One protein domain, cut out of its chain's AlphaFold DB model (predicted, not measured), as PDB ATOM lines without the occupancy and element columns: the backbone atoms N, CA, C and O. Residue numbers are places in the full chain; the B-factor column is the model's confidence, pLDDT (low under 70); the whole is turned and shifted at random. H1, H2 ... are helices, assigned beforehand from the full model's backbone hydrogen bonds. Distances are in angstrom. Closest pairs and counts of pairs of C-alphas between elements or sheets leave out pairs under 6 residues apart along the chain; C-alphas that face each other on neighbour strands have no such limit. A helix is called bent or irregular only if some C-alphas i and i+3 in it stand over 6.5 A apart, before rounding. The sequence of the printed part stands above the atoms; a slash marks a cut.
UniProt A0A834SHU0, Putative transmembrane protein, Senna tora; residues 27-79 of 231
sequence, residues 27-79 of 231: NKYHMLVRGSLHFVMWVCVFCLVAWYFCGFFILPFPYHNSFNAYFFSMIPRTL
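Overview. This is residues 27 to 79 of the 231 residues of the protein "Putative transmembrane protein" of Senna tora (UniProt A0A834SHU0). Picture a lopsided V: one long, straight helix, H1, and a shorter one, H2, joined at a corner by a tight turn, with H2 folding back at a steep tilt and the space between the two arms open. Most of H1 and the far part of H2 stand free, with contact between the arms limited to the neighbourhood of the corner. The printed part has 53 residues with two named helices, H1 then H2 along the chain, and no named strand; its class is all helix. The whole is extended, with a radius of gyration of the C-alphas of 16.5 A, and only just flat, spanning 52 by 26 by 9 A.

Arrangement. Start with H1, residues 27 to 58, the longest helix, and go on to H2, residues 61 to 78. They are close but not clearly touching, with 2 pairs of C-alphas within 8 A; look at Phe 56 and His 64, whose C-alphas are the closest of the two helices at 7.4 A. Their lines stand at a steep tilt of 46 degrees. They run opposite ways, and their centres are 23.0 A apart. In H1 every O i to N i+4 pair is within hydrogen-bond range; in H2 it is 11 of 14.

Along the chain. Find C-alpha 27 at (4.392, -20.489, 21.101); from there H1 runs 46.0 A to C-alpha 58 at (43.276, 0.884, 9.113). H2 begins at C-alpha 61 and runs 26.5 A to C-alpha 78 at (43.063, -14.586, 28.017). H2 is irregular: C-alphas 62 and 65 are 7.0 A apart.

Size, cuts and confidence. The two C-alphas farthest apart are those of Asn 27 and Pro 62, at 52.9 A. The printed part has no cut, and the link from H1 to H2, two residues, is tight. Residues 27 to 54 of H1 stand free, and so do residues 69 to 79, of which 69 to 78 belong to H2. In the B-factor column the mean pLDDT of the printed part is 76.1; look for values under 70 at residues 55 to 68, 71 to 72 and 78 to 79.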
ATOM      1  N   ASN A  27       4.087 -20.655  22.529       77.75
ATOM      2  CA  ASN A  27       4.392 -20.489  21.101       77.75
ATOM      3  C   ASN A  27       4.832 -19.063  20.725       77.75
ATOM      4  O   ASN A  27       5.654 -18.883  19.823       77.75
ATOM      5  N   LYS A  28       4.335 -18.037  21.430       80.00
ATOM      6  CA  LYS A  28       4.745 -16.643  21.191       80.00
ATOM      7  C   LYS A  28       6.167 -16.387  21.683       80.00
ATOM      8  O   LYS A  28       6.942 -15.744  20.976       80.00
ATOM      9  N   TYR A  29       6.523 -16.919  22.853       81.56
ATOM     10  CA  TYR A  29       7.880 -16.799  23.390       81.56
ATOM     11  C   TYR A  29       8.906 -17.491  22.493       81.56
ATOM     12  O   TYR A  29       9.918 -16.883  22.154       81.56
ATOM     13  N   HIS A  30       8.621 -18.708  22.024       79.19
ATOM     14  CA  HIS A  30       9.522 -19.432  21.123       79.19
ATOM     15  C   HIS A  30       9.805 -18.656  19.820       79.19
ATOM     16  O   HIS A  30      10.952 -18.567  19.377       79.19
ATOM     17  N   MET A  31       8.781 -18.025  19.234       78.38
ATOM     18  CA  MET A  31       8.929 -17.212  18.022       78.38
ATOM     19  C   MET A  31       9.783 -15.951  18.254       78.38
ATOM     20  O   MET A  31      10.613 -15.609  17.409       78.38
ATOM     21  N   LEU A  32       9.632 -15.290  19.407       82.12
ATOM     22  CA  LEU A  32      10.430 -14.117  19.783       82.12
ATOM     23  C   LEU A  32      11.891 -14.478  20.083       82.12
ATOM     24  O   LEU A  32      12.801 -13.818  19.579       82.12
ATOM     25  N   VAL A  33      12.124 -15.549  20.847       81.19
ATOM     26  CA  VAL A  33      13.474 -16.027  21.189       81.19
ATOM     27  C   VAL A  33      14.232 -16.407  19.921       81.19
ATOM     28  O   VAL A  33      15.352 -15.936  19.715       81.19
ATOM     29  N   ARG A  34      13.600 -17.156  19.008       84.50
ATOM     30  CA  ARG A  34      14.199 -17.507  17.714       84.50
ATOM     31  C   ARG A  34      14.579 -16.265  16.902       84.50
ATOM     32  O   ARG A  34      15.689 -16.204  16.380       84.50
ATOM     33  N   GLY A  35      13.702 -15.260  16.832       86.06
ATOM     34  CA  GLY A  35      13.993 -13.997  16.143       86.06
ATOM     35  C   GLY A  35      15.176 -13.238  16.755       86.06
ATOM     36  O   GLY A  35      16.066 -12.788  16.033       86.06
ATOM     37  N   SER A  36      15.227 -13.156  18.087       85.88
ATOM     38  CA  SER A  36      16.319 -12.485  18.803       85.88
ATOM     39  C   SER A  36      17.667 -13.194  18.637       85.88
ATOM     40  O   SER A  36      18.676 -12.525  18.443       85.88
ATOM     41  N   LEU A  37      17.692 -14.533  18.615       86.06
ATOM     42  CA  LEU A  37      18.913 -15.308  18.379       86.06
ATOM     43  C   LEU A  37      19.475 -15.048  16.986       86.06
ATOM     44  O   LEU A  37      20.670 -14.801  16.848       86.06
ATOM     45  N   HIS A  38      18.623 -15.035  15.957       86.25
ATOM     46  CA  HIS A  38      19.061 -14.653  14.617       86.25
ATOM     47  C   HIS A  38      19.646 -13.239  14.612       86.25
ATOM     48  O   HIS A  38      20.721 -13.042  14.055       86.25
ATOM     49  N   PHE A  39      19.002 -12.273  15.269       87.81
ATOM     50  CA  PHE A  39      19.526 -10.911  15.364       87.81
ATOM     51  C   PHE A  39      20.898 -10.855  16.050       87.81
ATOM     52  O   PHE A  39      21.824 -10.274  15.495       87.81
ATOM     53  N   VAL A  40      21.063 -11.506  17.206       85.19
ATOM     54  CA  VAL A  40      22.347 -11.561  17.927       85.19
ATOM     55  C   VAL A  40      23.426 -12.216  17.069       85.19
ATOM     56  O   VAL A  40      24.528 -11.688  16.972       85.19
ATOM     57  N   MET A  41      23.102 -13.307  16.373       84.69
ATOM     58  CA  MET A  41      24.032 -13.956  15.449       84.69
ATOM     59  C   MET A  41      24.442 -13.032  14.300       84.69
ATOM     60  O   MET A  41      25.627 -12.941  13.990       84.69
ATOM     61  N   TRP A  42      23.494 -12.314  13.694       90.00
ATOM     62  CA  TRP A  42      23.780 -11.330  12.648       90.00
ATOM     63  C   TRP A  42      24.647 -10.185  13.166       90.00
ATOM     64  O   TRP A  42      25.585  -9.792  12.482       90.00
ATOM     65  N   VAL A  43      24.383  -9.688  14.376       89.81
ATOM     66  CA  VAL A  43      25.207  -8.662  15.024       89.81
ATOM     67  C   VAL A  43      26.613  -9.194  15.292       89.81
ATOM     68  O   VAL A  43      27.574  -8.519  14.950       89.81
ATOM     69  N   CYS A  44      26.766 -10.415  15.810       86.38
ATOM     70  CA  CYS A  44      28.076 -11.032  16.023       86.38
ATOM     71  C   CYS A  44      28.853 -11.199  14.712       86.38
ATOM     72  O   CYS A  44      30.015 -10.806  14.637       86.38
ATOM     73  N   VAL A  45      28.216 -11.737  13.668       86.38
ATOM     74  CA  VAL A  45      28.832 -11.875  12.342       86.38
ATOM     75  C   VAL A  45      29.197 -10.504  11.783       86.38
ATOM     76  O   VAL A  45      30.315 -10.319  11.317       86.38
ATOM     77  N   PHE A  46      28.305  -9.518  11.882       87.19
ATOM     78  CA  PHE A  46      28.573  -8.154  11.444       87.19
ATOM     79  C   PHE A  46      29.731  -7.521  12.219       87.19
ATOM     80  O   PHE A  46      30.573  -6.886  11.603       87.19
ATOM     81  N   CYS A  47      29.835  -7.728  13.532       87.12
ATOM     82  CA  CYS A  47      30.961  -7.257  14.336       87.12
ATOM     83  C   CYS A  47      32.277  -7.921  13.919       87.12
ATOM     84  O   CYS A  47      33.279  -7.228  13.797       87.12
ATOM     85  N   LEU A  48      32.283  -9.232  13.655       83.44
ATOM     86  CA  LEU A  48      33.465  -9.948  13.160       83.44
ATOM     87  C   LEU A  48      33.890  -9.445  11.780       83.44
ATOM     88  O   LEU A  48      35.069  -9.217  11.538       83.44
ATOM     89  N   VAL A  49      32.921  -9.236  10.891       83.62
ATOM     90  CA  VAL A  49      33.138  -8.723   9.539       83.62
ATOM     91  C   VAL A  49      33.618  -7.275   9.582       83.62
ATOM     92  O   VAL A  49      34.615  -6.941   8.954       83.62
ATOM     93  N   ALA A  50      32.961  -6.419  10.362       82.56
ATOM     94  CA  ALA A  50      33.366  -5.038  10.574       82.56
ATOM     95  C   ALA A  50      34.763  -4.977  11.183       82.56
ATOM     96  O   ALA A  50      35.558  -4.162  10.748       82.56
ATOM     97  N   TRP A  51      35.097  -5.852  12.128       80.88
ATOM     98  CA  TRP A  51      36.432  -5.925  12.706       80.88
ATOM     99  C   TRP A  51      37.483  -6.398  11.693       80.88
ATOM    100  O   TRP A  51      38.534  -5.772  11.584       80.88
ATOM    101  N   TYR A  52      37.171  -7.418  10.889       78.50
ATOM    102  CA  TYR A  52      38.017  -7.883   9.787       78.50
ATOM    103  C   TYR A  52      38.283  -6.766   8.771       78.50
ATOM    104  O   TYR A  52      39.430  -6.499   8.417       78.50
ATOM    105  N   PHE A  53      37.238  -6.046   8.360       78.56
ATOM    106  CA  PHE A  53      37.365  -4.919   7.443       78.56
ATOM    107  C   PHE A  53      38.061  -3.719   8.090       78.56
ATOM    108  O   PHE A  53      38.899  -3.097   7.455       78.56
ATOM    109  N   CYS A  54      37.776  -3.397   9.348       75.19
ATOM    110  CA  CYS A  54      38.419  -2.296  10.064       75.19
ATOM    111  C   CYS A  54      39.926  -2.561  10.224       75.19
ATOM    112  O   CYS A  54      40.736  -1.672   9.983       75.19
ATOM    113  N   GLY A  55      40.316  -3.808  10.509       68.56
ATOM    114  CA  GLY A  55      41.715  -4.240  10.484       68.56
ATOM    115  C   GLY A  55      42.344  -4.143   9.091       68.56
ATOM    116  O   GLY A  55      43.481  -3.698   8.969       68.56
ATOM    117  N   PHE A  56      41.590  -4.485   8.042       67.56
ATOM    118  CA  PHE A  56      42.034  -4.394   6.647       67.56
ATOM    119  C   PHE A  56      42.190  -2.948   6.141       67.56
ATOM    120  O   PHE A  56      43.088  -2.671   5.351       67.56
ATOM    121  N   PHE A  57      41.336  -2.020   6.583       68.06
ATOM    122  CA  PHE A  57      41.344  -0.626   6.126       68.06
ATOM    123  C   PHE A  57      42.275   0.284   6.937       68.06
ATOM    124  O   PHE A  57      42.756   1.276   6.392       68.06
ATOM    125  N   ILE A  58      42.520  -0.012   8.219       67.56
ATOM    126  CA  ILE A  58      43.276   0.884   9.113       67.56
ATOM    127  C   ILE A  58      44.761   0.507   9.205       67.56
ATOM    128  O   ILE A  58      45.586   1.392   9.430       67.56
ATOM    129  N   LEU A  59      45.142  -0.762   8.999       59.59
ATOM    130  CA  LEU A  59      46.548  -1.169   9.049       59.59
ATOM    131  C   LEU A  59      47.112  -1.417   7.640       59.59
ATOM    132  O   LEU A  59      46.625  -2.303   6.938       59.59
ATOM    133  N   PRO A  60      48.170  -0.698   7.214       61.66
ATOM    134  CA  PRO A  60      48.837  -1.002   5.958       61.66
ATOM    135  C   PRO A  60      49.390  -2.438   5.987       61.66
ATOM    136  O   PRO A  60      49.833  -2.938   7.025       61.66
ATOM    137  N   PHE A  61      49.389  -3.065   4.808       59.75
ATOM    138  CA  PHE A  61      49.748  -4.458   4.491       59.75
ATOM    139  C   PHE A  61      50.846  -5.143   5.352       59.75
ATOM    140  O   PHE A  61      50.663  -6.321   5.663       59.75
ATOM    141  N   PRO A  62      51.948  -4.492   5.796       62.81
ATOM    142  CA  PRO A  62      52.953  -5.155   6.641       62.81
ATOM    143  C   PRO A  62      52.474  -5.587   8.040       62.81
ATOM    144  O   PRO A  62      53.078  -6.483   8.624       62.81
ATOM    145  N   TYR A  63      51.403  -5.008   8.593       61.06
ATOM    146  CA  TYR A  63      50.980  -5.298   9.975       61.06
ATOM    147  C   TYR A  63      49.876  -6.353  10.101       61.06
ATOM    148  O   TYR A  63      49.559  -6.781  11.213       61.06
ATOM    149  N   HIS A  64      49.303  -6.814   8.986       63.34
ATOM    150  CA  HIS A  64      48.226  -7.805   8.992       63.34
ATOM    151  C   HIS A  64      48.664  -9.138   9.627       63.34
ATOM    152  O   HIS A  64      47.935  -9.729  10.425       63.34
ATOM    153  N   ASN A  65      49.894  -9.582   9.342       65.25
ATOM    154  CA  ASN A  65      50.437 -10.818   9.911       65.25
ATOM    155  C   ASN A  65      50.728 -10.681  11.413       65.25
ATOM    156  O   ASN A  65      50.441 -11.599  12.178       65.25
ATOM    157  N   SER A  66      51.216  -9.517  11.851       69.44
ATOM    158  CA  SER A  66      51.486  -9.226  13.264       69.44
ATOM    159  C   SER A  66      50.202  -9.122  14.083       69.44
ATOM    160  O   SER A  66      50.145  -9.611  15.208       69.44
ATOM    161  N   PHE A  67      49.146  -8.538  13.511       68.81
ATOM    162  CA  PHE A  67      47.853  -8.404  14.173       68.81
ATOM    163  C   PHE A  67      47.154  -9.753  14.351       68.81
ATOM    164  O   PHE A  67      46.701 -10.064  15.452       68.81
ATOM    165  N   ASN A  68      47.123 -10.588  13.306       69.06
ATOM    166  CA  ASN A  68      46.578 -11.941  13.414       69.06
ATOM    167  C   ASN A  68      47.380 -12.790  14.402       69.06
ATOM    168  O   ASN A  68      46.781 -13.438  15.251       69.06
ATOM    169  N   ALA A  69      48.714 -12.740  14.362       76.44
ATOM    170  CA  ALA A  69      49.550 -13.442  15.333       76.44
ATOM    171  C   ALA A  69      49.307 -12.950  16.771       76.44
ATOM    172  O   ALA A  69      49.240 -13.759  17.695       76.44
ATOM    173  N   TYR A  70      49.115 -11.643  16.968       75.06
ATOM    174  CA  TYR A  70      48.813 -11.061  18.273       75.06
ATOM    175  C   TYR A  70      47.432 -11.470  18.785       75.06
ATOM    176  O   TYR A  70      47.316 -11.890  19.932       75.06
ATOM    177  N   PHE A  71      46.398 -11.434  17.942       69.19
ATOM    178  CA  PHE A  71      45.064 -11.904  18.315       69.19
ATOM    179  C   PHE A  71      45.060 -13.400  18.600       69.19
ATOM    180  O   PHE A  71      44.580 -13.819  19.649       69.19
ATOM    181  N   PHE A  72      45.675 -14.207  17.739       68.69
ATOM    182  CA  PHE A  72      45.794 -15.648  17.951       68.69
ATOM    183  C   PHE A  72      46.667 -16.002  19.161       68.69
ATOM    184  O   PHE A  72      46.526 -17.087  19.709       68.69
ATOM    185  N   SER A  73      47.543 -15.098  19.605       77.06
ATOM    186  CA  SER A  73      48.327 -15.232  20.837       77.06
ATOM    187  C   SER A  73      47.540 -14.777  22.074       77.06
ATOM    188  O   SER A  73      47.581 -15.434  23.113       77.06
ATOM    189  N   MET A  74      46.767 -13.694  21.972       70.69
ATOM    190  CA  MET A  74      45.987 -13.125  23.077       70.69
ATOM    191  C   MET A  74      44.709 -13.908  23.381       70.69
ATOM    192  O   MET A  74      44.349 -14.054  24.549       70.69
ATOM    193  N   ILE A  75      44.042 -14.451  22.361       70.12
ATOM    194  CA  ILE A  75      42.821 -15.254  22.505       70.12
ATOM    195  C   ILE A  75      43.061 -16.454  23.442       70.12
ATOM    196  O   ILE A  75      42.390 -16.543  24.463       70.12
ATOM    197  N   PRO A  76      44.041 -17.344  23.213       71.81
ATOM    198  CA  PRO A  76      44.301 -18.469  24.110       71.81
ATOM    199  C   PRO A  76      44.961 -18.066  25.437       71.81
ATOM    200  O   PRO A  76      44.854 -18.812  26.405       71.81
ATOM    201  N   ARG A  77      45.637 -16.907  25.514       71.25
ATOM    202  CA  ARG A  77      46.221 -16.411  26.777       71.25
ATOM    203  C   ARG A  77      45.168 -15.859  27.737       71.25
ATOM    204  O   ARG A  77      45.299 -16.042  28.943       71.25
ATOM    205  N   THR A  78      44.143 -15.190  27.215       63.84
ATOM    206  CA  THR A  78      43.063 -14.586  28.017       63.84
ATOM    207  C   THR A  78      41.908 -15.559  28.255       63.84
ATOM    208  O   THR A  78      41.283 -15.537  29.316       63.84
ATOM    209  N   LEU A  79      41.654 -16.477  27.319       67.94
ATOM    210  CA  LEU A  79      40.691 -17.555  27.497       67.94
ATOM    211  C   LEU A  79      41.331 -18.687  28.302       67.94
ATOM    212  O   LEU A  79      41.945 -19.603  27.759       67.94
TER     213      LEU A  79